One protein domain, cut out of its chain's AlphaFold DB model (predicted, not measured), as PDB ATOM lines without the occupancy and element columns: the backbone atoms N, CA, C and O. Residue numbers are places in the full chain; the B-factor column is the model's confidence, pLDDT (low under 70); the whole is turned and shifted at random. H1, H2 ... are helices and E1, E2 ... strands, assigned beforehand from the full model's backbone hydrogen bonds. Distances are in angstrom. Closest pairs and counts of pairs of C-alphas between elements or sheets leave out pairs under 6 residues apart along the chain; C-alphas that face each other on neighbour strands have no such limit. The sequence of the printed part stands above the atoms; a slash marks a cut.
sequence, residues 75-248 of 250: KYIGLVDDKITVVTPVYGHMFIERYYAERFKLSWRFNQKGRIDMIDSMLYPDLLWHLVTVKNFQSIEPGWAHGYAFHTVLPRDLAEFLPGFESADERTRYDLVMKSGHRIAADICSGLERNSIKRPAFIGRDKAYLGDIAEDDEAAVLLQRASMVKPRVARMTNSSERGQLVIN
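This is residues 75 to 248 of the 250 residues of an uncharacterized protein of Candidatus Pacearchaeota archaeon CG_4_9_14_0_2_um_filter_39_13 (UniProt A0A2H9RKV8). A single nine-stranded sheet, curled like part of a barrel, wraps round one long helix, H3. H5 also packs over strands E2 and E3 inside the curl and meets H3 at a steep angle, while H4 covers the edge strand E1. The printed part has 174 residues, with named elements in the chain order E1 E2 E3 E4 E5 E6 H1 E7 H2 H3 H4 H5 E8 E9, five helices and nine strands, class mixed. The sheet's order is E1 E2 E3 E4 E5 E6 E7 E9 E8, all antiparallel. The whole is compact, with a radius of gyration of the C-alphas of 16.0 A and spans of 49 by 34 by 27 A.

E1, residues 76 to 80, begins at C-alpha 76 (-48.450, 42.762, -5.935). E2 is residues 83 to 90, 22.5 A long, E3 93 to 100, 22.8 A, E4 104 to 110, 20.0 A, E5 116 to 123, 20.5 A, and E6 127 to 134, 20.3 A. E7 is residues 146 to 151, E8 231 to 235, and E9 244 to 248, ending at C-alpha 248 (-47.609, 14.297, -2.156). H3, residues 170 to 193, is 35.1 A long and begins at C-alpha 170 (-34.917, 14.136, -12.630). H5 is residues 217 to 228, 16.7 A; H1 is 137 to 140, H2 156 to 160 and H4 210 to 215.

E1 to E6 form a meander, each strand the antiparallel neighbour of the one before; N 96 and O 108 of E3 and E4 are 2.9 A apart. E7 pairs with E6, N 133 to O 150 at 2.9 A, and with E9, N 147 to O 247 at 2.9 A. E8 and E9 are a hairpin, N 232 to O 248 at 2.8 A. H3, H4 and H5 on one face of the sheet make two layers, helices over a sheet. The sheet curls round H3; the closest C-alphas of H3 and E8 are Asp 175 and Val 233, 5.2 A. H5, with residues 223 to 228, touches residues 182 to 189 of H3, opposite ways at a steep tilt of 47 degrees, closest C-alphas Ala 186 and Ser 227, 4.3 A. H4 stands up from the sheet over E1, at a height of 8.4 A. H1 and H2 only graze the sheet. In H5 every O i to N i+4 pair is within hydrogen-bond range, in H3 19 of 20; H2 has 0 of 1 but 2 of 2 O i to N i+3 pairs, H4 0 of 2 but 3 of 3, and H1 is too short for an i+4 pair.

The C-alphas farthest apart are Ala 201 and Ser 240, 50.7 A. The printed part has no cut. The one long link is H3 to H4, residues 194 to 209, where residues 208 to 209 pair in parallel with 76 to 77 of E1. Mean pLDDT of the printed part is 83.4; residues 124 to 128, 135 to 149 and 235 to 244 are under 70.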
ATOM      1  N   LYS A  75     -52.496  42.348  -8.459       97.44
ATOM      2  CA  LYS A  75     -51.053  42.111  -8.614       97.44
ATOM      3  C   LYS A  75     -50.271  42.899  -7.585       97.44
ATOM      4  O   LYS A  75     -50.462  44.103  -7.452       97.44
ATOM      5  N   TYR A  76     -49.321  42.227  -6.965       97.88
ATOM      6  CA  TYR A  76     -48.450  42.762  -5.935       97.88
ATOM      7  C   TYR A  76     -47.001  42.539  -6.346       97.88
ATOM      8  O   TYR A  76     -46.671  41.454  -6.820       97.88
ATOM      9  N   ILE A  77     -46.133  43.541  -6.210       97.69
ATOM     10  CA  ILE A  77     -44.722  43.444  -6.615       97.69
ATOM     11  C   ILE A  77     -43.775  43.916  -5.512       97.69
ATOM     12  O   ILE A  77     -43.983  44.950  -4.876       97.69
ATOM     13  N   GLY A  78     -42.715  43.147  -5.290       96.94
ATOM     14  CA  GLY A  78     -41.711  43.401  -4.262       96.94
ATOM     15  C   GLY A  78     -40.383  42.742  -4.597       96.94
ATOM     16  O   GLY A  78     -40.278  41.992  -5.570       96.94
ATOM     17  N   LEU A  79     -39.369  43.013  -3.780       96.56
ATOM     18  CA  LEU A  79     -38.118  42.262  -3.801       96.56
ATOM     19  C   LEU A  79     -38.071  41.294  -2.616       96.56
ATOM     20  O   LEU A  79     -38.213  41.716  -1.466       96.56
ATOM     21  N   VAL A  80     -37.829  40.016  -2.913       94.44
ATOM     22  CA  VAL A  80     -37.621  38.931  -1.938       94.44
ATOM     23  C   VAL A  80     -36.286  38.270  -2.272       94.44
ATOM     24  O   VAL A  80     -36.060  37.888  -3.424       94.44
ATOM     25  N   ASP A  81     -35.372  38.205  -1.302       90.44
ATOM     26  CA  ASP A  81     -33.930  37.930  -1.487       90.44
ATOM     27  C   ASP A  81     -33.339  38.625  -2.724       90.44
ATOM     28  O   ASP A  81     -32.757  37.986  -3.607       90.44
ATOM     29  N   ASP A  82     -33.584  39.933  -2.830       90.88
ATOM     30  CA  ASP A  82     -33.091  40.799  -3.909       90.88
ATOM     31  C   ASP A  82     -33.516  40.379  -5.330       90.88
ATOM     32  O   ASP A  82     -32.941  40.825  -6.321       90.88
ATOM     33  N   LYS A  83     -34.563  39.556  -5.454       92.12
ATOM     34  CA  LYS A  83     -35.182  39.200  -6.738       92.12
ATOM     35  C   LYS A  83     -36.576  39.789  -6.830       92.12
ATOM     36  O   LYS A  83     -37.310  39.794  -5.843       92.12
ATOM     37  N   ILE A  84     -36.942  40.244  -8.026       94.81
ATOM     38  CA  ILE A  84     -38.297  40.719  -8.302       94.81
ATOM     39  C   ILE A  84     -39.255  39.536  -8.188       94.81
ATOM     40  O   ILE A  84     -39.114  38.532  -8.893       94.81
ATOM     41  N   THR A  85     -40.241  39.698  -7.316       96.38
ATOM     42  CA  THR A  85     -41.303  38.732  -7.072       96.38
ATOM     43  C   THR A  85     -42.643  39.419  -7.285       96.38
ATOM     44  O   THR A  85     -42.887  40.502  -6.747       96.38
ATOM     45  N   VAL A  86     -43.504  38.794  -8.085       96.75
ATOM     46  CA  VAL A  86     -44.874  39.244  -8.333       96.75
ATOM     47  C   VAL A  86     -45.833  38.202  -7.784       96.75
ATOM     48  O   VAL A  86     -45.727  37.026  -8.119       96.75
ATOM     49  N   VAL A  87     -46.788  38.628  -6.967       97.81
ATOM     50  CA  VAL A  87     -47.862  37.773  -6.457       97.81
ATOM     51  C   VAL A  87     -49.176  38.225  -7.078       97.81
ATOM     52  O   VAL A  87     -49.512  39.407  -7.049       97.81
ATOM     53  N   THR A  88     -49.901  37.295  -7.692       97.62
ATOM     54  CA  THR A  88     -51.166  37.562  -8.385       97.62
ATOM     55  C   THR A  88     -52.250  36.622  -7.857       97.62
ATOM     56  O   THR A  88     -52.388  35.512  -8.381       97.62
ATOM     57  N   PRO A  89     -53.011  37.015  -6.824       96.19
ATOM     58  CA  PRO A  89     -54.220  36.303  -6.433       96.19
ATOM     59  C   PRO A  89     -55.338  36.530  -7.464       96.19
ATOM     60  O   PRO A  89     -55.474  37.613  -8.049       96.19
ATOM     61  N   VAL A  90     -56.121  35.486  -7.723       94.69
ATOM     62  CA  VAL A  90     -57.268  35.499  -8.637       94.69
ATOM     63  C   VAL A  90     -58.192  34.317  -8.333       94.69
ATOM     64  O   VAL A  90     -57.790  33.168  -8.491       94.69
ATOM     65  N   TYR A  91     -59.431  34.584  -7.903       89.44
ATOM     66  CA  TYR A  91     -60.483  33.569  -7.704       89.44
ATOM     67  C   TYR A  91     -60.001  32.294  -6.978       89.44
ATOM     68  O   TYR A  91     -60.050  31.181  -7.512       89.44
ATOM     69  N   GLY A  92     -59.444  32.456  -5.775       88.50
ATOM     70  CA  GLY A  92     -58.971  31.345  -4.936       88.50
ATOM     71  C   GLY A  92     -57.698  30.655  -5.430       88.50
ATOM     72  O   GLY A  92     -57.290  29.638  -4.873       88.50
ATOM     73  N   HIS A  93     -57.063  31.196  -6.464       93.44
ATOM     74  CA  HIS A  93     -55.738  30.794  -6.908       93.44
ATOM     75  C   HIS A  93     -54.755  31.921  -6.637       93.44
ATOM     76  O   HIS A  93     -55.119  33.096  -6.625       93.44
ATOM     77  N   MET A  94     -53.491  31.568  -6.469       96.12
ATOM     78  CA  MET A  94     -52.414  32.534  -6.325       96.12
ATOM     79  C   MET A  94     -51.265  32.144  -7.236       96.12
ATOM     80  O   MET A  94     -50.773  31.022  -7.178       96.12
ATOM     81  N   PHE A  95     -50.815  33.078  -8.063       97.06
ATOM     82  CA  PHE A  95     -49.573  32.929  -8.805       97.06
ATOM     83  C   PHE A  95     -48.459  33.635  -8.050       97.06
ATOM     84  O   PHE A  95     -48.607  34.804  -7.702       97.06
ATOM     85  N   ILE A  96     -47.343  32.949  -7.838       97.44
ATOM     86  CA  ILE A  96     -46.086  33.570  -7.430       97.44
ATOM     87  C   ILE A  96     -45.152  33.490  -8.629       97.44
ATOM     88  O   ILE A  96     -44.802  32.398  -9.065       97.44
ATOM     89  N   GLU A  97     -44.747  34.636  -9.159       95.19
ATOM     90  CA  GLU A  97     -43.771  34.743 -10.235       95.19
ATOM     91  C   GLU A  97     -42.458  35.286  -9.675       95.19
ATOM     92  O   GLU A  97     -42.449  36.325  -9.012       95.19
ATOM     93  N   ARG A  98     -41.337  34.628  -9.971       93.56
ATOM     94  CA  ARG A  98     -39.998  35.104  -9.610       93.56
ATOM     95  C   ARG A  98     -39.163  35.300 -10.864       93.56
ATOM     96  O   ARG A  98     -39.044  34.392 -11.687       93.56
ATOM     97  N   TYR A  99     -38.594  36.494 -10.989       90.44
ATOM     98  CA  TYR A  99     -37.747  36.883 -12.108       90.44
ATOM     99  C   TYR A  99     -36.285  36.678 -11.721       90.44
ATOM    100  O   TYR A  99     -35.810  37.178 -10.698       90.44
ATOM    101  N   TYR A 100     -35.582  35.918 -12.549       86.56
ATOM    102  CA  TYR A 100     -34.171  35.615 -12.423       86.56
ATOM    103  C   TYR A 100     -33.440  36.268 -13.596       86.56
ATOM    104  O   TYR A 100     -33.537  35.825 -14.743       86.56
ATOM    105  N   ALA A 101     -32.736  37.361 -13.290       77.44
ATOM    106  CA  ALA A 101     -32.189  38.275 -14.290       77.44
ATOM    107  C   ALA A 101     -33.266  38.753 -15.297       77.44
ATOM    108  O   ALA A 101     -34.466  38.653 -15.048       77.44
ATOM    109  N   GLU A 102     -32.843  39.294 -16.439       71.00
ATOM    110  CA  GLU A 102     -33.740  39.745 -17.519       71.00
ATOM    111  C   GLU A 102     -34.193  38.602 -18.445       71.00
ATOM    112  O   GLU A 102     -34.882  38.835 -19.434       71.00
ATOM    113  N   ARG A 103     -33.776  37.361 -18.166       73.31
ATOM    114  CA  ARG A 103     -33.877  36.247 -19.122       73.31
ATOM    115  C   ARG A 103     -34.867  35.172 -18.719       73.31
ATOM    116  O   ARG A 103     -35.385  34.488 -19.595       73.31
ATOM    117  N   PHE A 104     -35.123  35.003 -17.425       83.50
ATOM    118  CA  PHE A 104     -35.821  33.824 -16.943       83.50
ATOM    119  C   PHE A 104     -36.859  34.158 -15.877       83.50
ATOM    120  O   PHE A 104     -36.608  34.918 -14.944       83.50
ATOM    121  N   LYS A 105     -38.045  33.566 -16.002       90.00
ATOM    122  CA  LYS A 105     -39.129  33.687 -15.029       90.00
ATOM    123  C   LYS A 105     -39.659  32.305 -14.686       90.00
ATOM    124  O   LYS A 105     -39.963  31.527 -15.588       90.00
ATOM    125  N   LEU A 106     -39.842  32.041 -13.396       91.88
ATOM    126  CA  LEU A 106     -40.641  30.915 -12.913       91.88
ATOM    127  C   LEU A 106     -41.943  31.415 -12.321       91.88
ATOM    128  O   LEU A 106     -41.962  32.445 -11.654       91.88
ATOM    129  N   SER A 107     -43.012  30.668 -12.557       94.44
ATOM    130  CA  SER A 107     -44.338  30.930 -12.023       94.44
ATOM    131  C   SER A 107     -44.888  29.665 -11.386       94.44
ATOM    132  O   SER A 107     -44.939  28.617 -12.025       94.44
ATOM    133  N   TRP A 108     -45.328  29.774 -10.139       95.94
ATOM    134  CA  TRP A 108     -46.014  28.714  -9.410       95.94
ATOM    135  C   TRP A 108     -47.461  29.135  -9.185       95.94
ATOM    136  O   TRP A 108     -47.702  30.190  -8.597       95.94
ATOM    137  N   ARG A 109     -48.420  28.320  -9.634       95.25
ATOM    138  CA  ARG A 109     -49.840  28.508  -9.329       95.25
ATOM    139  C   ARG A 109     -50.233  27.613  -8.162       95.25
ATOM    140  O   ARG A 109     -50.125  26.389  -8.242       95.25
ATOM    141  N   PHE A 110     -50.708  28.245  -7.100       93.50
ATOM    142  CA  PHE A 110     -51.243  27.619  -5.904       93.50
ATOM    143  C   PHE A 110     -52.768  27.649  -5.942       93.50
ATOM    144  O   PHE A 110     -53.362  28.652  -6.344       93.50
ATOM    145  N   ASN A 111     -53.394  26.566  -5.496       90.69
ATOM    146  CA  ASN A 111     -54.835  26.506  -5.279       90.69
ATOM    147  C   ASN A 111     -55.219  26.991  -3.869       90.69
ATOM    148  O   ASN A 111     -54.362  27.321  -3.047       90.69
ATOM    149  N   GLN A 112     -56.517  26.950  -3.558       89.50
ATOM    150  CA  GLN A 112     -57.064  27.377  -2.266       89.50
ATOM    151  C   GLN A 112     -56.474  26.643  -1.061       89.50
ATOM    152  O   GLN A 112     -56.483  27.185   0.037       89.50
ATOM    153  N   LYS A 113     -55.972  25.416  -1.238       86.00
ATOM    154  CA  LYS A 113     -55.333  24.627  -0.176       86.00
ATOM    155  C   LYS A 113     -53.820  24.860  -0.105       86.00
ATOM    156  O   LYS A 113     -53.133  24.124   0.590       86.00
ATOM    157  N   GLY A 114     -53.294  25.852  -0.827       89.56
ATOM    158  CA  GLY A 114     -51.870  26.176  -0.849       89.56
ATOM    159  C   GLY A 114     -51.020  25.159  -1.606       89.56
ATOM    160  O   GLY A 114     -49.810  25.147  -1.435       89.56
ATOM    161  N   ARG A 115     -51.620  24.289  -2.428       90.12
ATOM    162  CA  ARG A 115     -50.904  23.259  -3.198       90.12
ATOM    163  C   ARG A 115     -50.595  23.775  -4.594       90.12
ATOM    164  O   ARG A 115     -51.460  24.386  -5.218       90.12
ATOM    165  N   ILE A 116     -49.403  23.477  -5.102       90.38
ATOM    166  CA  ILE A 116     -49.036  23.788  -6.485       90.38
ATOM    167  C   ILE A 116     -49.778  22.837  -7.430       90.38
ATOM    168  O   ILE A 116     -49.668  21.611  -7.334       90.38
ATOM    169  N   ASP A 117     -50.524  23.393  -8.371       87.56
ATOM    170  CA  ASP A 117     -51.185  22.619  -9.426       87.56
ATOM    171  C   ASP A 117     -50.613  22.915 -10.822       87.56
ATOM    172  O   ASP A 117     -50.879  22.173 -11.770       87.56
ATOM    173  N   MET A 118     -49.795  23.964 -10.946       89.94
ATOM    174  CA  MET A 118     -49.135  24.348 -12.185       89.94
ATOM    175  C   MET A 118     -47.809  25.052 -11.903       89.94
ATOM    176  O   MET A 118     -47.720  25.911 -11.021       89.94
ATOM    177  N   ILE A 119     -46.784  24.703 -12.677       89.81
ATOM    178  CA  ILE A 119     -45.514  25.424 -12.731       89.81
ATOM    179  C   ILE A 119     -45.236  25.767 -14.178       89.81
ATOM    180  O   ILE A 119     -45.137  24.868 -15.014       89.81
ATOM    181  N   ASP A 120     -45.014  27.050 -14.428       89.94
ATOM    182  CA  ASP A 120     -44.607  27.556 -15.725       89.94
ATOM    183  C   ASP A 120     -43.212  28.160 -15.641       89.94
ATOM    184  O   ASP A 120     -42.816  28.749 -14.632       89.94
ATOM    185  N   SER A 121     -42.477  28.056 -16.739       86.31
ATOM    186  CA  SER A 121     -41.274  28.847 -16.962       86.31
ATOM    187  C   SER A 121     -41.419  29.667 -18.226       86.31
ATOM    188  O   SER A 121     -42.054  29.230 -19.183       86.31
ATOM    189  N   MET A 122     -40.839  30.858 -18.219       81.81
ATOM    190  CA  MET A 122     -40.698  31.690 -19.401       81.81
ATOM    191  C   MET A 122     -39.224  32.023 -19.570       81.81
ATOM    192  O   MET A 122     -38.635  32.679 -18.706       81.81
ATOM    193  N   LEU A 123     -38.642  31.556 -20.672       71.50
ATOM    194  CA  LEU A 123     -37.338  32.007 -21.137       71.50
ATOM    195  C   LEU A 123     -37.580  33.118 -22.161       71.50
ATOM    196  O   LEU A 123     -38.206  32.885 -23.199       71.50
ATOM    197  N   TYR A 124     -37.124  34.329 -21.849       61.81
ATOM    198  CA  TYR A 124     -37.216  35.449 -22.776       61.81
ATOM    199  C   TYR A 124     -36.391  35.151 -24.047       61.81
ATOM    200  O   TYR A 124     -35.275  34.634 -23.938       61.81
ATOM    201  N   PRO A 125     -36.898  35.502 -25.246       51.53
ATOM    202  CA  PRO A 125     -38.054  36.375 -25.430       51.53
ATOM    203  C   PRO A 125     -39.450  35.732 -25.337       51.53
ATOM    204  O   PRO A 125     -40.324  36.436 -24.859       51.53
ATOM    205  N   ASP A 126     -39.707  34.459 -25.676       58.91
ATOM    206  CA  ASP A 126     -41.115  34.026 -25.887       58.91
ATOM    207  C   ASP A 126     -41.449  32.547 -25.593       58.91
ATOM    208  O   ASP A 126     -42.513  32.054 -25.977       58.91
ATOM    209  N   LEU A 127     -40.583  31.792 -24.913       61.25
ATOM    210  CA  LEU A 127     -40.851  30.369 -24.673       61.25
ATOM    211  C   LEU A 127     -41.505  30.147 -23.308       61.25
ATOM    212  O   LEU A 127     -40.811  30.055 -22.297       61.25
ATOM    213  N   LEU A 128     -42.841  30.037 -23.291       67.62
ATOM    214  CA  LEU A 128     -43.610  29.565 -22.133       67.62
ATOM    215  C   LEU A 128     -43.647  28.032 -22.116       67.62
ATOM    216  O   LEU A 128     -44.225  27.415 -23.011       67.62
ATOM    217  N   TRP A 129     -43.057  27.412 -21.099       74.12
ATOM    218  CA  TRP A 129     -43.096  25.962 -20.901       74.12
ATOM    219  C   TRP A 129     -43.880  25.625 -19.634       74.12
ATOM    220  O   TRP A 129     -43.494  26.040 -18.541       74.12
ATOM    221  N   HIS A 130     -44.939  24.827 -19.782       78.12
ATOM    222  CA  HIS A 130     -45.650  24.201 -18.666       78.12
ATOM    223  C   HIS A 130     -44.795  23.050 -18.125       78.12
ATOM    224  O   HIS A 130     -44.749  21.958 -18.698       78.12
ATOM    225  N   LEU A 131     -44.057  23.312 -17.049       77.44
ATOM    226  CA  LEU A 131     -43.105  22.371 -16.460       77.44
ATOM    227  C   LEU A 131     -43.809  21.271 -15.676       77.44
ATOM    228  O   LEU A 131     -43.407  20.110 -15.740       77.44
ATOM    229  N   VAL A 132     -44.857  21.647 -14.945       77.06
ATOM    230  CA  VAL A 132     -45.677  20.744 -14.139       77.06
ATOM    231  C   VAL A 132     -47.127  21.168 -14.293       77.06
ATOM    232  O   VAL A 132     -47.448  22.348 -14.178       77.06
ATOM    233  N   THR A 133     -48.020  20.222 -14.547       77.62
ATOM    234  CA  THR A 133     -49.464  20.472 -14.543       77.62
ATOM    235  C   THR A 133     -50.188  19.288 -13.931       77.62
ATOM    236  O   THR A 133     -50.143  18.175 -14.458       77.62
ATOM    237  N   VAL A 134     -50.903  19.534 -12.840       71.69
ATOM    238  CA  VAL A 134     -51.836  18.576 -12.253       71.69
ATOM    239  C   VAL A 134     -53.168  18.738 -12.974       71.69
ATOM    240  O   VAL A 134     -53.888  19.712 -12.763       71.69
ATOM    241  N   LYS A 135     -53.488  17.808 -13.879       63.41
ATOM    242  CA  LYS A 135     -54.756  17.827 -14.625       63.41
ATOM    243  C   LYS A 135     -55.809  16.974 -13.924       63.41
ATOM    244  O   LYS A 135     -55.500  15.913 -13.394       63.41
ATOM    245  N   ASN A 136     -57.060  17.428 -13.981       52.72
ATOM    246  CA  ASN A 136     -58.282  16.699 -13.609       52.72
ATOM    247  C   ASN A 136     -58.423  16.256 -12.141       52.72
ATOM    248  O   ASN A 136     -59.476  15.753 -11.772       52.72
ATOM    249  N   PHE A 137     -57.433  16.474 -11.274       55.59
ATOM    250  CA  PHE A 137     -57.521  16.007  -9.885       55.59
ATOM    251  C   PHE A 137     -58.435  16.878  -9.006       55.59
ATOM    252  O   PHE A 137     -59.097  16.375  -8.111       55.59
ATOM    253  N   GLN A 138     -58.555  18.170  -9.311       52.06
ATOM    254  CA  GLN A 138     -59.378  19.123  -8.546       52.06
ATOM    255  C   GLN A 138     -60.883  18.851  -8.661       52.06
ATOM    256  O   GLN A 138     -61.626  19.106  -7.719       52.06
ATOM    257  N   SER A 139     -61.322  18.322  -9.806       52.91
ATOM    258  CA  SER A 139     -62.707  17.917 -10.060       52.91
ATOM    259  C   SER A 139     -63.020  16.501  -9.573       52.91
ATOM    260  O   SER A 139     -64.184  16.181  -9.371       52.91
ATOM    261  N   ILE A 140     -61.997  15.651  -9.427       51.41
ATOM    262  CA  ILE A 140     -62.154  14.245  -9.025       51.41
ATOM    263  C   ILE A 140     -62.021  14.097  -7.503       51.41
ATOM    264  O   ILE A 140     -62.784  13.356  -6.894       51.41
ATOM    265  N   GLU A 141     -61.092  14.824  -6.878       54.69
ATOM    266  CA  GLU A 141     -60.804  14.723  -5.448       54.69
ATOM    267  C   GLU A 141     -60.386  16.091  -4.862       54.69
ATOM    268  O   GLU A 141     -59.198  16.391  -4.710       54.69
ATOM    269  N   PRO A 142     -61.348  16.958  -4.483       48.72
ATOM    270  CA  PRO A 142     -61.070  18.303  -3.959       48.72
ATOM    271  C   PRO A 142     -60.152  18.328  -2.716       48.72
ATOM    272  O   PRO A 142     -59.482  19.326  -2.452       48.72
ATOM    273  N   GLY A 143     -60.073  17.214  -1.974       50.81
ATOM    274  CA  GLY A 143     -59.241  17.034  -0.775       50.81
ATOM    275  C   GLY A 143     -57.801  16.560  -1.017       50.81
ATOM    276  O   GLY A 143     -57.000  16.571  -0.084       50.81
ATOM    277  N   TRP A 144     -57.426  16.232  -2.254       56.41
ATOM    278  CA  TRP A 144     -56.214  15.493  -2.640       56.41
ATOM    279  C   TRP A 144     -54.896  15.803  -1.896       56.41
ATOM    280  O   TRP A 144     -54.198  16.773  -2.183       56.41
ATOM    281  N   ALA A 145     -54.474  14.925  -0.985       56.69
ATOM    282  CA  ALA A 145     -53.110  14.964  -0.439       56.69
ATOM    283  C   ALA A 145     -52.062  14.427  -1.438       56.69
ATOM    284  O   ALA A 145     -50.864  14.626  -1.243       56.69
ATOM    285  N   HIS A 146     -52.502  13.768  -2.514       62.06
ATOM    286  CA  HIS A 146     -51.663  13.214  -3.574       62.06
ATOM    287  C   HIS A 146     -52.233  13.549  -4.954       62.06
ATOM    288  O   HIS A 146     -53.445  13.505  -5.135       62.06
ATOM    289  N   GLY A 147     -51.406  13.838  -5.960       61.75
ATOM    290  CA  GLY A 147     -51.903  14.008  -7.330       61.75
ATOM    291  C   GLY A 147     -50.893  13.672  -8.408       61.75
ATOM    292  O   GLY A 147     -49.680  13.738  -8.197       61.75
ATOM    293  N   TYR A 148     -51.431  13.311  -9.569       66.25
ATOM    294  CA  TYR A 148     -50.653  13.019 -10.764       66.25
ATOM    295  C   TYR A 148     -50.361  14.306 -11.521       66.25
ATOM    296  O   TYR A 148     -51.271  15.071 -11.850       66.25
ATOM    297  N   ALA A 149     -49.087  14.532 -11.814       69.38
ATOM    298  CA  ALA A 149     -48.652  15.664 -12.604       69.38
ATOM    299  C   ALA A 149     -48.061  15.208 -13.933       69.38
ATOM    300  O   ALA A 149     -47.157  14.368 -13.975       69.38
ATOM    301  N   PHE A 150     -48.548  15.825 -15.005       72.44
ATOM    302  CA  PHE A 150     -47.854  15.837 -16.283       72.44
ATOM    303  C   PHE A 150     -46.655  16.762 -16.157       72.44
ATOM    304  O   PHE A 150     -46.776  17.860 -15.606       72.44
ATOM    305  N   HIS A 151     -45.512  16.330 -16.672       72.69
ATOM    306  CA  HIS A 151     -44.302  17.131 -16.645       72.69
ATOM    307  C   HIS A 151     -43.627  17.185 -18.014       72.69
ATOM    308  O   HIS A 151     -43.679  16.233 -18.792       72.69
ATOM    309  N   THR A 152     -42.985  18.313 -18.303       77.12
ATOM    310  CA  THR A 152     -42.098  18.478 -19.463       77.12
ATOM    311  C   THR A 152     -40.657  18.541 -18.991       77.12
ATOM    312  O   THR A 152     -40.406  18.889 -17.838       77.12
ATOM    313  N   VAL A 153     -39.702  18.189 -19.858       77.12
ATOM    314  CA  VAL A 153     -38.273  18.215 -19.515       77.12
ATOM    315  C   VAL A 153     -37.897  19.598 -18.990       77.12
ATOM    316  O   VAL A 153     -38.072  20.604 -19.675       77.12
ATOM    317  N   LEU A 154     -37.375  19.638 -17.765       79.94
ATOM    318  CA  LEU A 154     -36.985  20.893 -17.140       79.94
ATOM    319  C   LEU A 154     -35.795  21.530 -17.893       79.94
ATOM    320  O   LEU A 154     -34.824  20.817 -18.180       79.94
ATOM    321  N   PRO A 155     -35.828  22.849 -18.179       79.88
ATOM    322  CA  PRO A 155     -34.714  23.557 -18.804       79.88
ATOM    323  C   PRO A 155     -33.416  23.374 -18.013       79.88
ATOM    324  O   PRO A 155     -33.426  23.439 -16.784       79.88
ATOM    325  N   ARG A 156     -32.282  23.189 -18.703       79.44
ATOM    326  CA  ARG A 156     -30.968  23.111 -18.038       79.44
ATOM    327  C   ARG A 156     -30.582  24.424 -17.366       79.44
ATOM    328  O   ARG A 156     -29.969  24.385 -16.307       79.44
ATOM    329  N   ASP A 157     -31.023  25.545 -17.928       79.94
ATOM    330  CA  ASP A 157     -30.746  26.900 -17.435       79.94
ATOM    331  C   ASP A 157     -31.271  27.130 -16.005       79.94
ATOM    332  O   ASP A 157     -30.793  28.005 -15.292       79.94
ATOM    333  N   LEU A 158     -32.189  26.281 -15.519       81.62
ATOM    334  CA  LEU A 158     -32.587  26.255 -14.109       81.62
ATOM    335  C   LEU A 158     -31.419  26.019 -13.146       81.62
ATOM    336  O   LEU A 158     -31.505  26.430 -11.989       81.62
ATOM    337  N   ALA A 159     -30.337  25.387 -13.605       83.94
ATOM    338  CA  ALA A 159     -29.131  25.176 -12.814       83.94
ATOM    339  C   ALA A 159     -28.476  26.481 -12.348       83.94
ATOM    340  O   ALA A 159     -27.888  26.499 -11.267       83.94
ATOM    341  N   GLU A 160     -28.635  27.578 -13.094       81.38
ATOM    342  CA  GLU A 160     -28.118  28.896 -12.704       81.38
ATOM    343  C   GLU A 160     -28.835  29.461 -11.467       81.38
ATOM    344  O   GLU A 160     -28.290  30.292 -10.740       81.38
ATOM    345  N   PHE A 161     -30.065  29.005 -11.208       81.69
ATOM    346  CA  PHE A 161     -30.968  29.611 -10.228       81.69
ATOM    347  C   PHE A 161     -31.345  28.682  -9.077       81.69
ATOM    348  O   PHE A 161     -31.770  29.152  -8.018       81.69
ATOM    349  N   LEU A 162     -31.196  27.373  -9.273       83.56
ATOM    350  CA  LEU A 162     -31.529  26.335  -8.309       83.56
ATOM    351  C   LEU A 162     -30.263  25.538  -7.958       83.56
ATOM    352  O   LEU A 162     -29.855  24.653  -8.713       83.56
ATOM    353  N   PRO A 163     -29.633  25.815  -6.801       84.62
ATOM    354  CA  PRO A 163     -28.446  25.089  -6.367       84.62
ATOM    355  C   PRO A 163     -28.677  23.572  -6.320       84.62
ATOM    356  O   PRO A 163     -29.687  23.101  -5.799       84.62
ATOM    357  N   GLY A 164     -27.725  22.805  -6.857       84.69
ATOM    358  CA  GLY A 164     -27.781  21.338  -6.893       84.69
ATOM    359  C   GLY A 164     -28.662  20.745  -7.999       84.69
ATOM    360  O   GLY A 164     -28.749  19.522  -8.107       84.69
ATOM    361  N   PHE A 165     -29.287  21.575  -8.840       87.19
ATOM    362  CA  PHE A 165     -30.183  21.121  -9.903       87.19
ATOM    363  C   PHE A 165     -29.473  20.286 -10.977       87.19
ATOM    364  O   PHE A 165     -29.975  19.236 -11.375       87.19
ATOM    365  N   GLU A 166     -28.289  20.703 -11.433       86.75
ATOM    366  CA  GLU A 166     -27.571  20.000 -12.503       86.75
ATOM    367  C   GLU A 166     -27.149  18.585 -12.085       86.75
ATOM    368  O   GLU A 166     -27.373  17.626 -12.824       86.75
ATOM    369  N   SER A 167     -26.636  18.433 -10.863       87.69
ATOM    370  CA  SER A 167     -26.221  17.144 -10.296       87.69
ATOM    371  C   SER A 167     -27.381  16.253  -9.844       87.69
ATOM    372  O   SER A 167     -27.173  15.071  -9.576       87.69
ATOM    373  N   ALA A 168     -28.588  16.804  -9.707       87.31
ATOM    374  CA  ALA A 168     -29.750  16.066  -9.234       87.31
ATOM    375  C   ALA A 168     -30.326  15.143 -10.316       87.31
ATOM    376  O   ALA A 168     -30.369  15.482 -11.502       87.31
ATOM    377  N   ASP A 169     -30.849  13.993  -9.884       87.88
ATOM    378  CA  ASP A 169     -31.716  13.176 -10.728       87.88
ATOM    379  C   ASP A 169     -33.015  13.929 -11.069       87.88
ATOM    380  O   ASP A 169     -33.417  14.868 -10.384       87.88
ATOM    381  N   GLU A 170     -33.693  13.502 -12.131       83.50
ATOM    382  CA  GLU A 170     -34.917  14.136 -12.630       83.50
ATOM    383  C   GLU A 170     -35.984  14.356 -11.544       83.50
ATOM    384  O   GLU A 170     -36.509  15.459 -11.416       83.50
ATOM    385  N   ARG A 171     -36.281  13.342 -10.721       85.31
ATOM    386  CA  ARG A 171     -37.279  13.455  -9.644       85.31
ATOM    387  C   ARG A 171     -36.844  14.517  -8.640       85.31
ATOM    388  O   ARG A 171     -37.654  15.345  -8.232       85.31
ATOM    389  N   THR A 172     -35.573  14.495  -8.259       87.12
ATOM    390  CA  THR A 172     -34.991  15.471  -7.338       87.12
ATOM    391  C   THR A 172     -35.030  16.887  -7.930       87.12
ATOM    392  O   THR A 172     -35.318  17.831  -7.201       87.12
ATOM    393  N   ARG A 173     -34.863  17.061  -9.248       87.50
ATOM    394  CA  ARG A 173     -35.033  18.366  -9.915       87.50
ATOM    395  C   ARG A 173     -36.458  18.906  -9.798       87.50
ATOM    396  O   ARG A 173     -36.626  20.064  -9.425       87.50
ATOM    397  N   TYR A 174     -37.484  18.089 -10.049       87.06
ATOM    398  CA  TYR A 174     -38.875  18.521  -9.846       87.06
ATOM    399  C   TYR A 174     -39.176  18.824  -8.377       87.06
ATOM    400  O   TYR A 174     -39.835  19.816  -8.083       87.06
ATOM    401  N   ASP A 175     -38.657  18.011  -7.456       87.56
ATOM    402  CA  ASP A 175     -38.793  18.240  -6.016       87.56
ATOM    403  C   ASP A 175     -38.192  19.594  -5.599       87.56
ATOM    404  O   ASP A 175     -38.832  20.349  -4.869       87.56
ATOM    405  N   LEU A 176     -37.015  19.949  -6.130       89.62
ATOM    406  CA  LEU A 176     -36.382  21.255  -5.916       89.62
ATOM    407  C   LEU A 176     -37.246  22.411  -6.440       89.62
ATOM    408  O   LEU A 176     -37.465  23.381  -5.713       89.62
ATOM    409  N   VAL A 177     -37.765  22.315  -7.669       90.00
ATOM    410  CA  VAL A 177     -38.599  23.374  -8.268       90.00
ATOM    411  C   VAL A 177     -39.904  23.553  -7.484       90.00
ATOM    412  O   VAL A 177     -40.296  24.683  -7.196       90.00
ATOM    413  N   MET A 178     -40.560  22.458  -7.090       90.12
ATOM    414  CA  MET A 178     -41.782  22.485  -6.277       90.12
ATOM    415  C   MET A 178     -41.525  23.136  -4.916       90.12
ATOM    416  O   MET A 178     -42.205  24.087  -4.535       90.12
ATOM    417  N   LYS A 179     -40.495  22.670  -4.198       91.62
ATOM    418  CA  LYS A 179     -40.115  23.220  -2.890       91.62
ATOM    419  C   LYS A 179     -39.714  24.686  -2.968       91.62
ATOM    420  O   LYS A 179     -39.991  25.423  -2.028       91.62
ATOM    421  N   SER A 180     -39.108  25.124  -4.074       92.62
ATOM    422  CA  SER A 180     -38.773  26.533  -4.288       92.62
ATOM    423  C   SER A 180     -40.016  27.422  -4.237       92.62
ATOM    424  O   SER A 180     -39.968  28.459  -3.588       92.62
ATOM    425  N   GLY A 181     -41.133  27.018  -4.852       94.44
ATOM    426  CA  GLY A 181     -42.376  27.796  -4.814       94.44
ATOM    427  C   GLY A 181     -42.889  28.009  -3.386       94.44
ATOM    428  O   GLY A 181     -43.125  29.143  -2.976       94.44
ATOM    429  N   HIS A 182     -42.998  26.931  -2.606       94.62
ATOM    430  CA  HIS A 182     -43.444  27.002  -1.206       94.62
ATOM    431  C   HIS A 182     -42.460  27.762  -0.311       94.62
ATOM    432  O   HIS A 182     -42.869  28.546   0.541       94.62
ATOM    433  N   ARG A 183     -41.151  27.588  -0.536       94.56
ATOM    434  CA  ARG A 183     -40.122  28.359   0.168       94.56
ATOM    435  C   ARG A 183     -40.261  29.853  -0.112       94.56
ATOM    436  O   ARG A 183     -40.220  30.628   0.827       94.56
ATOM    437  N   ILE A 184     -40.489  30.250  -1.367       96.06
ATOM    438  CA  ILE A 184     -40.722  31.658  -1.716       96.06
ATOM    439  C   ILE A 184     -41.961  32.193  -0.994       96.06
ATOM    440  O   ILE A 184     -41.908  33.295  -0.461       96.06
ATOM    441  N   ALA A 185     -43.054  31.425  -0.936       97.19
ATOM    442  CA  ALA A 185     -44.231  31.814  -0.160       97.19
ATOM    443  C   ALA A 185     -43.884  32.043   1.326       97.19
ATOM    444  O   ALA A 185     -44.266  33.063   1.894       97.19
ATOM    445  N   ALA A 186     -43.099  31.146   1.933       95.06
ATOM    446  CA  ALA A 186     -42.623  31.289   3.309       95.06
ATOM    447  C   ALA A 186     -41.698  32.500   3.514       95.06
ATOM    448  O   ALA A 186     -41.845  33.216   4.507       95.06
ATOM    449  N   ASP A 187     -40.796  32.766   2.566       95.75
ATOM    450  CA  ASP A 187     -39.907  33.928   2.585       95.75
ATOM    451  C   ASP A 187     -40.717  35.236   2.487       95.75
ATOM    452  O   ASP A 187     -40.408  36.205   3.183       95.75
ATOM    453  N   ILE A 188     -41.799  35.263   1.691       97.31
ATOM    454  CA  ILE A 188     -42.724  36.407   1.640       97.31
ATOM    455  C   ILE A 188     -43.449  36.569   2.979       97.31
ATOM    456  O   ILE A 188     -43.426  37.670   3.518       97.31
ATOM    457  N   CYS A 189     -44.049  35.511   3.545       95.25
ATOM    458  CA  CYS A 189     -44.715  35.583   4.857       95.25
ATOM    459  C   CYS A 189     -43.773  36.131   5.938       95.25
ATOM    460  O   CYS A 189     -44.096  37.111   6.604       95.25
ATOM    461  N   SER A 190     -42.568  35.561   6.044       93.31
ATOM    462  CA  SER A 190     -41.540  36.030   6.981       93.31
ATOM    463  C   SER A 190     -41.142  37.483   6.719       93.31
ATOM    464  O   SER A 190     -40.862  38.235   7.654       93.31
ATOM    465  N   GLY A 191     -41.095  37.892   5.450       93.69
ATOM    466  CA  GLY A 191     -40.801  39.264   5.063       93.69
ATOM    467  C   GLY A 191     -41.910  40.251   5.428       93.69
ATOM    468  O   GLY A 191     -41.602  41.373   5.822       93.69
ATOM    469  N   LEU A 192     -43.178  39.846   5.337       93.94
ATOM    470  CA  LEU A 192     -44.327  40.650   5.766       93.94
ATOM    471  C   LEU A 192     -44.324  40.837   7.286       93.94
ATOM    472  O   LEU A 192     -44.375  41.968   7.760       93.94
ATOM    473  N   GLU A 193     -44.158  39.751   8.047       91.12
ATOM    474  CA  GLU A 193     -44.096  39.780   9.518       91.12
ATOM    475  C   GLU A 193     -42.967  40.676  10.044       91.12
ATOM    476  O   GLU A 193     -43.123  41.382  11.039       91.12
ATOM    477  N   ARG A 194     -41.816  40.665   9.365       92.19
ATOM    478  CA  ARG A 194     -40.635  41.458   9.740       92.19
ATOM    479  C   ARG A 194     -40.594  42.838   9.091       92.19
ATOM    480  O   ARG A 194     -39.621  43.561   9.301       92.19
ATOM    481  N   ASN A 195     -41.592  43.181   8.275       91.12
ATOM    482  CA  ASN A 195     -41.611  44.382   7.441       91.12
ATOM    483  C   ASN A 195     -40.302  44.582   6.640       91.12
ATOM    484  O   ASN A 195     -39.742  45.677   6.576       91.12
ATOM    485  N   SER A 196     -39.766  43.495   6.074       94.06
ATOM    486  CA  SER A 196     -38.471  43.459   5.379       94.06
ATOM    487  C   SER A 196     -38.576  43.259   3.866       94.06
ATOM    488  O   SER A 196     -37.551  43.240   3.176       94.06
ATOM    489  N   ILE A 197     -39.795  43.136   3.330       95.94
ATOM    490  CA  ILE A 197     -40.023  43.227   1.885       95.94
ATOM    491  C   ILE A 197     -39.490  44.587   1.413       95.94
ATOM    492  O   ILE A 197     -39.685  45.603   2.079       95.94
ATOM    493  N   LYS A 198     -38.773  44.622   0.285       96.00
ATOM    494  CA  LYS A 198     -38.277  45.887  -0.285       96.00
ATOM    495  C   LYS A 198     -39.133  46.302  -1.474       96.00
ATOM    496  O   LYS A 198     -39.581  45.462  -2.261       96.00
ATOM    497  N   ARG A 199     -39.312  47.613  -1.648       94.75
ATOM    498  CA  ARG A 199     -39.939  48.182  -2.848       94.75
ATOM    499  C   ARG A 199     -38.987  48.039  -4.047       94.75
ATOM    500  O   ARG A 199     -37.802  48.342  -3.905       94.75
ATOM    501  N   PRO A 200     -39.466  47.591  -5.220       93.25
ATOM    502  CA  PRO A 200     -38.670  47.634  -6.439       93.25
ATOM    503  C   PRO A 200     -38.510  49.090  -6.906       93.25
ATOM    504  O   PRO A 200     -39.304  49.957  -6.538       93.25
ATOM    505  N   ALA A 201     -37.524  49.353  -7.768       89.50
ATOM    506  CA  ALA A 201     -37.302  50.689  -8.334       89.50
ATOM    507  C   ALA A 201     -38.501  51.204  -9.156       89.50
ATOM    508  O   ALA A 201     -38.717  52.408  -9.254       89.50
ATOM    509  N   PHE A 202     -39.288  50.291  -9.733       87.31
ATOM    510  CA  PHE A 202     -40.483  50.615 -10.498       87.31
ATOM    511  C   PHE A 202     -41.633  49.673 -10.135       87.31
ATOM    512  O   PHE A 202     -41.504  48.450 -10.207       87.31
ATOM    513  N   ILE A 203     -42.775  50.263  -9.789       83.50
ATOM    514  CA  ILE A 203     -44.055  49.579  -9.626       83.50
ATOM    515  C   ILE A 203     -44.920  50.034 -10.802       83.50
ATOM    516  O   ILE A 203     -45.253  51.212 -10.921       83.50
ATOM    517  N   GLY A 204     -45.223  49.120 -11.727       83.88
ATOM    518  CA  GLY A 204     -46.112  49.428 -12.851       83.88
ATOM    519  C   GLY A 204     -47.497  49.863 -12.366       83.88
ATOM    520  O   GLY A 204     -47.919  49.473 -11.284       83.88
ATOM    521  N   ARG A 205     -48.230  50.634 -13.181       84.62
ATOM    522  CA  ARG A 205     -49.555  51.181 -12.813       84.62
ATOM    523  C   ARG A 205     -50.597  50.118 -12.437       84.62
ATOM    524  O   ARG A 205     -51.576  50.445 -11.785       84.62
ATOM    525  N   ASP A 206     -50.404  48.877 -12.874       90.00
ATOM    526  CA  ASP A 206     -51.297  47.742 -12.628       90.00
ATOM    527  C   ASP A 206     -50.906  46.901 -11.399       90.00
ATOM    528  O   ASP A 206     -51.423  45.794 -11.247       90.00
ATOM    529  N   LYS A 207     -49.955  47.361 -10.572       92.00
ATOM    530  CA  LYS A 207     -49.415  46.599  -9.438       92.00
ATOM    531  C   LYS A 207     -49.418  47.439  -8.162       92.00
ATOM    532  O   LYS A 207     -49.025  48.600  -8.185       92.00
ATOM    533  N   ALA A 208     -49.811  46.824  -7.055       95.69
ATOM    534  CA  ALA A 208     -49.600  47.330  -5.705       95.69
ATOM    535  C   ALA A 208     -48.243  46.855  -5.163       95.69
ATOM    536  O   ALA A 208     -47.572  46.007  -5.765       95.69
ATOM    537  N   TYR A 209     -47.814  47.402  -4.029       97.12
ATOM    538  CA  TYR A 209     -46.589  46.947  -3.387       97.12
ATOM    539  C   TYR A 209     -46.823  45.608  -2.677       97.12
ATOM    540  O   TYR A 209     -47.873  45.381  -2.095       97.12
ATOM    541  N   LEU A 210     -45.843  44.701  -2.711       97.50
ATOM    542  CA  LEU A 210     -45.967  43.374  -2.098       97.50
ATOM    543  C   LEU A 210     -46.224  43.401  -0.590       97.50
ATOM    544  O   LEU A 210     -46.889  42.500  -0.094       97.50
ATOM    545  N   GLY A 211     -45.760  44.434   0.115       95.94
ATOM    546  CA  GLY A 211     -46.093  44.620   1.529       95.94
ATOM    547  C   GLY A 211     -47.590  44.812   1.789       95.94
ATOM    548  O   GLY A 211     -48.067  44.425   2.849       95.94
ATOM    549  N   ASP A 212     -48.333  45.319   0.804       96.00
ATOM    550  CA  ASP A 212     -49.764  45.617   0.926       96.00
ATOM    551  C   ASP A 212     -50.625  44.332   0.899       96.00
ATOM    552  O   ASP A 212     -51.829  44.393   1.125       96.00
ATOM    553  N   ILE A 213     -50.033  43.144   0.665       95.00
ATOM    554  CA  ILE A 213     -50.744  41.854   0.792       95.00
ATOM    555  C   ILE A 213     -51.284  41.640   2.206       95.00
ATOM    556  O   ILE A 213     -52.295  40.967   2.364       95.00
ATOM    557  N   ALA A 214     -50.638  42.205   3.231       90.69
ATOM    558  CA  ALA A 214     -51.103  42.077   4.610       90.69
ATOM    559  C   ALA A 214     -52.501  42.687   4.841       90.69
ATOM    560  O   ALA A 214     -53.144  42.350   5.829       90.69
ATOM    561  N   GLU A 215     -52.962  43.558   3.936       92.00
ATOM    562  CA  GLU A 215     -54.282  44.197   3.966       92.00
ATOM    563  C   GLU A 215     -55.308  43.498   3.043       92.00
ATOM    564  O   GLU A 215     -56.474  43.886   3.011       92.00
ATOM    565  N   ASP A 216     -54.896  42.475   2.281       93.69
ATOM    566  CA  ASP A 216     -55.766  41.647   1.430       93.69
ATOM    567  C   ASP A 216     -55.949  40.267   2.068       93.69
ATOM    568  O   ASP A 216     -55.120  39.373   1.891       93.69
ATOM    569  N   ASP A 217     -57.056  40.090   2.792       90.81
ATOM    570  CA  ASP A 217     -57.357  38.864   3.540       90.81
ATOM    571  C   ASP A 217     -57.305  37.597   2.665       90.81
ATOM    572  O   ASP A 217     -56.735  36.580   3.068       90.81
ATOM    573  N   GLU A 218     -57.847  37.646   1.442       92.62
ATOM    574  CA  GLU A 218     -57.835  36.495   0.534       92.62
ATOM    575  C   GLU A 218     -56.404  36.137   0.115       92.62
ATOM    576  O   GLU A 218     -56.014  34.964   0.132       92.62
ATOM    577  N   ALA A 219     -55.611  37.140  -0.269       94.88
ATOM    578  CA  ALA A 219     -54.231  36.929  -0.691       94.88
ATOM    579  C   ALA A 219     -53.347  36.473   0.469       94.88
ATOM    580  O   ALA A 219     -52.543  35.554   0.292       94.88
ATOM    581  N   ALA A 220     -53.515  37.071   1.649       93.38
ATOM    582  CA  ALA A 220     -52.788  36.715   2.856       93.38
ATOM    583  C   ALA A 220     -53.046  35.253   3.241       93.38
ATOM    584  O   ALA A 220     -52.092  34.510   3.478       93.38
ATOM    585  N   VAL A 221     -54.305  34.798   3.212       92.19
ATOM    586  CA  VAL A 221     -54.644  33.397   3.504       92.19
ATOM    587  C   VAL A 221     -54.099  32.439   2.448       92.19
ATOM    588  O   VAL A 221     -53.525  31.409   2.807       92.19
ATOM    589  N   LEU A 222     -54.210  32.753   1.153       93.19
ATOM    590  CA  LEU A 222     -53.624  31.908   0.100       93.19
ATOM    591  C   LEU A 222     -52.103  31.797   0.245       93.19
ATOM    592  O   LEU A 222     -51.550  30.702   0.117       93.19
ATOM    593  N   LEU A 223     -51.437  32.913   0.540       95.31
ATOM    594  CA  LEU A 223     -49.997  32.968   0.747       95.31
ATOM    595  C   LEU A 223     -49.571  32.166   1.978       95.31
ATOM    596  O   LEU A 223     -48.617  31.391   1.907       95.31
ATOM    597  N   GLN A 224     -50.310  32.296   3.077       92.44
ATOM    598  CA  GLN A 224     -50.057  31.547   4.298       92.44
ATOM    599  C   GLN A 224     -50.261  30.043   4.089       92.44
ATOM    600  O   GLN A 224     -49.419  29.242   4.475       92.44
ATOM    601  N   ARG A 225     -51.324  29.622   3.397       91.19
ATOM    602  CA  ARG A 225     -51.512  28.203   3.053       91.19
ATOM    603  C   ARG A 225     -50.369  27.691   2.174       91.19
ATOM    604  O   ARG A 225     -49.843  26.607   2.415       91.19
ATOM    605  N   ALA A 226     -49.950  28.479   1.184       94.06
ATOM    606  CA  ALA A 226     -48.828  28.130   0.319       94.06
ATOM    607  C   ALA A 226     -47.502  27.995   1.085       94.06
ATOM    608  O   ALA A 226     -46.694  27.139   0.731       94.06
ATOM    609  N   SER A 227     -47.264  28.778   2.141       93.19
ATOM    610  CA  SER A 227     -46.020  28.697   2.922       93.19
ATOM    611  C   SER A 227     -45.937  27.483   3.851       93.19
ATOM    612  O   SER A 227     -44.838  27.053   4.200       93.19
ATOM    613  N   MET A 228     -47.078  26.907   4.237       87.31
ATOM    614  CA  MET A 228     -47.139  25.822   5.223       87.31
ATOM    615  C   MET A 228     -47.086  24.423   4.609       87.31
ATOM    616  O   MET A 228     -46.625  23.479   5.251       87.31
ATOM    617  N   VAL A 229     -47.542  24.287   3.366       85.38
ATOM    618  CA  VAL A 229     -47.613  23.000   2.670       85.38
ATOM    619  C   VAL A 229     -46.220  22.524   2.256       85.38
ATOM    620  O   VAL A 229     -45.435  23.275   1.672       85.38
ATOM    621  N   LYS A 230     -45.915  21.244   2.497       83.88
ATOM    622  CA  LYS A 230     -44.636  20.639   2.097       83.88
ATOM    623  C   LYS A 230     -44.848  19.631   0.965       83.88
ATOM    624  O   LYS A 230     -45.425  18.568   1.199       83.88
ATOM    625  N   PRO A 231     -44.369  19.919  -0.259       86.12
ATOM    626  CA  PRO A 231     -44.452  18.970  -1.358       86.12
ATOM    627  C   PRO A 231     -43.357  17.904  -1.256       86.12
ATOM    628  O   PRO A 231     -42.221  18.169  -0.843       86.12
ATOM    629  N   ARG A 232     -43.679  16.703  -1.731       83.56
ATOM    630  CA  ARG A 232     -42.732  15.619  -1.981       83.56
ATOM    631  C   ARG A 232     -43.040  14.950  -3.310       83.56
ATOM    632  O   ARG A 232     -44.114  14.376  -3.487       83.56
ATOM    633  N   VAL A 233     -42.061  14.951  -4.208       83.56
ATOM    634  CA  VAL A 233     -42.179  14.274  -5.505       83.56
ATOM    635  C   VAL A 233     -41.704  12.821  -5.402       83.56
ATOM    636  O   VAL A 233     -40.577  12.524  -4.980       83.56
ATOM    637  N   ALA A 234     -42.572  11.898  -5.808       78.38
ATOM    638  CA  ALA A 234     -42.312  10.469  -5.921       78.38
ATOM    639  C   ALA A 234     -42.461  10.007  -7.381       78.38
ATOM    640  O   ALA A 234     -43.246  10.561  -8.151       78.38
ATOM    641  N   ARG A 235     -41.696   8.977  -7.765       67.94
ATOM    642  CA  ARG A 235     -41.893   8.284  -9.047       67.94
ATOM    643  C   ARG A 235     -42.999   7.246  -8.890       67.94
ATOM    644  O   ARG A 235     -43.011   6.531  -7.888       67.94
ATOM    645  N   MET A 236     -43.880   7.129  -9.884       62.50
ATOM    646  CA  MET A 236     -44.748   5.956  -9.981       62.50
ATOM    647  C   MET A 236     -43.882   4.723 -10.216       62.50
ATOM    648  O   MET A 236     -43.069   4.692 -11.137       62.50
ATOM    649  N   THR A 237     -44.048   3.707  -9.379       53.22
ATOM    650  CA  THR A 237     -43.353   2.427  -9.533       53.22
ATOM    651  C   THR A 237     -43.987   1.542 -10.605       53.22
ATOM    652  O   THR A 237     -43.288   0.689 -11.132       53.22
ATOM    653  N   ASN A 238     -45.256   1.771 -10.977       48.62
ATOM    654  CA  ASN A 238     -46.026   0.911 -11.884       48.62
ATOM    655  C   ASN A 238     -47.027   1.701 -12.757       48.62
ATOM    656  O   ASN A 238     -48.234   1.571 -12.569       48.62
ATOM    657  N   SER A 239     -46.581   2.505 -13.726       46.88
ATOM    658  CA  SER A 239     -47.480   2.915 -14.817       46.88
ATOM    659  C   SER A 239     -46.859   2.670 -16.182       46.88
ATOM    660  O   SER A 239     -45.686   2.936 -16.434       46.88
ATOM    661  N   SER A 240     -47.689   2.145 -17.078       47.25
ATOM    662  CA  SER A 240     -47.454   2.045 -18.519       47.25
ATOM    663  C   SER A 240     -47.367   3.417 -19.205       47.25
ATOM    664  O   SER A 240     -47.049   3.492 -20.389       47.25
ATOM    665  N   GLU A 241     -47.618   4.506 -18.471       52.25
ATOM    666  CA  GLU A 241     -47.622   5.882 -18.956       52.25
ATOM    667  C   GLU A 241     -46.318   6.585 -18.555       52.25
ATOM    668  O   GLU A 241     -46.151   7.086 -17.443       52.25
ATOM    669  N   ARG A 242     -45.353   6.613 -19.481       51.38
ATOM    670  CA  ARG A 242     -44.136   7.426 -19.334       51.38
ATOM    671  C   ARG A 242     -44.526   8.900 -19.128       51.38
ATOM    672  O   ARG A 242     -45.284   9.434 -19.931       51.38
ATOM    673  N   GLY A 243     -43.956   9.563 -18.115       58.62
ATOM    674  CA  GLY A 243     -44.083  11.020 -17.929       58.62
ATOM    675  C   GLY A 243     -45.058  11.493 -16.842       58.62
ATOM    676  O   GLY A 243     -45.562  12.614 -16.930       58.62
ATOM    677  N   GLN A 244     -45.348  10.661 -15.835       69.88
ATOM    678  CA  GLN A 244     -46.170  11.041 -14.682       69.88
ATOM    679  C   GLN A 244     -45.357  11.067 -13.383       69.88
ATOM    680  O   GLN A 244     -44.677  10.101 -13.022       69.88
ATOM    681  N   LEU A 245     -45.468  12.177 -12.653       73.50
ATOM    682  CA  LEU A 245     -44.969  12.319 -11.284       73.50
ATOM    683  C   LEU A 245     -46.130  12.202 -10.302       73.50
ATOM    684  O   LEU A 245     -47.223  12.696 -10.576       73.50
ATOM    685  N   VAL A 246     -45.870  11.613  -9.134       77.50
ATOM    686  CA  VAL A 246     -46.790  11.687  -7.994       77.50
ATOM    687  C   VAL A 246     -46.290  12.775  -7.062       77.50
ATOM    688  O   VAL A 246     -45.162  12.712  -6.566       77.50
ATOM    689  N   ILE A 247     -47.131  13.768  -6.816       76.69
ATOM    690  CA  ILE A 247     -46.860  14.836  -5.860       76.69
ATOM    691  C   ILE A 247     -47.661  14.534  -4.605       76.69
ATOM    692  O   ILE A 247     -48.877  14.403  -4.682       76.69
ATOM    693  N   ASN A 248     -46.982  14.433  -3.465       77.56
ATOM    694  CA  ASN A 248     -47.609  14.297  -2.156       77.56
ATOM    695  C   ASN A 248     -47.453  15.603  -1.383       77.56
ATOM    696  O   ASN A 248     -46.372  16.189  -1.388       77.56
TER     697      ASN A 248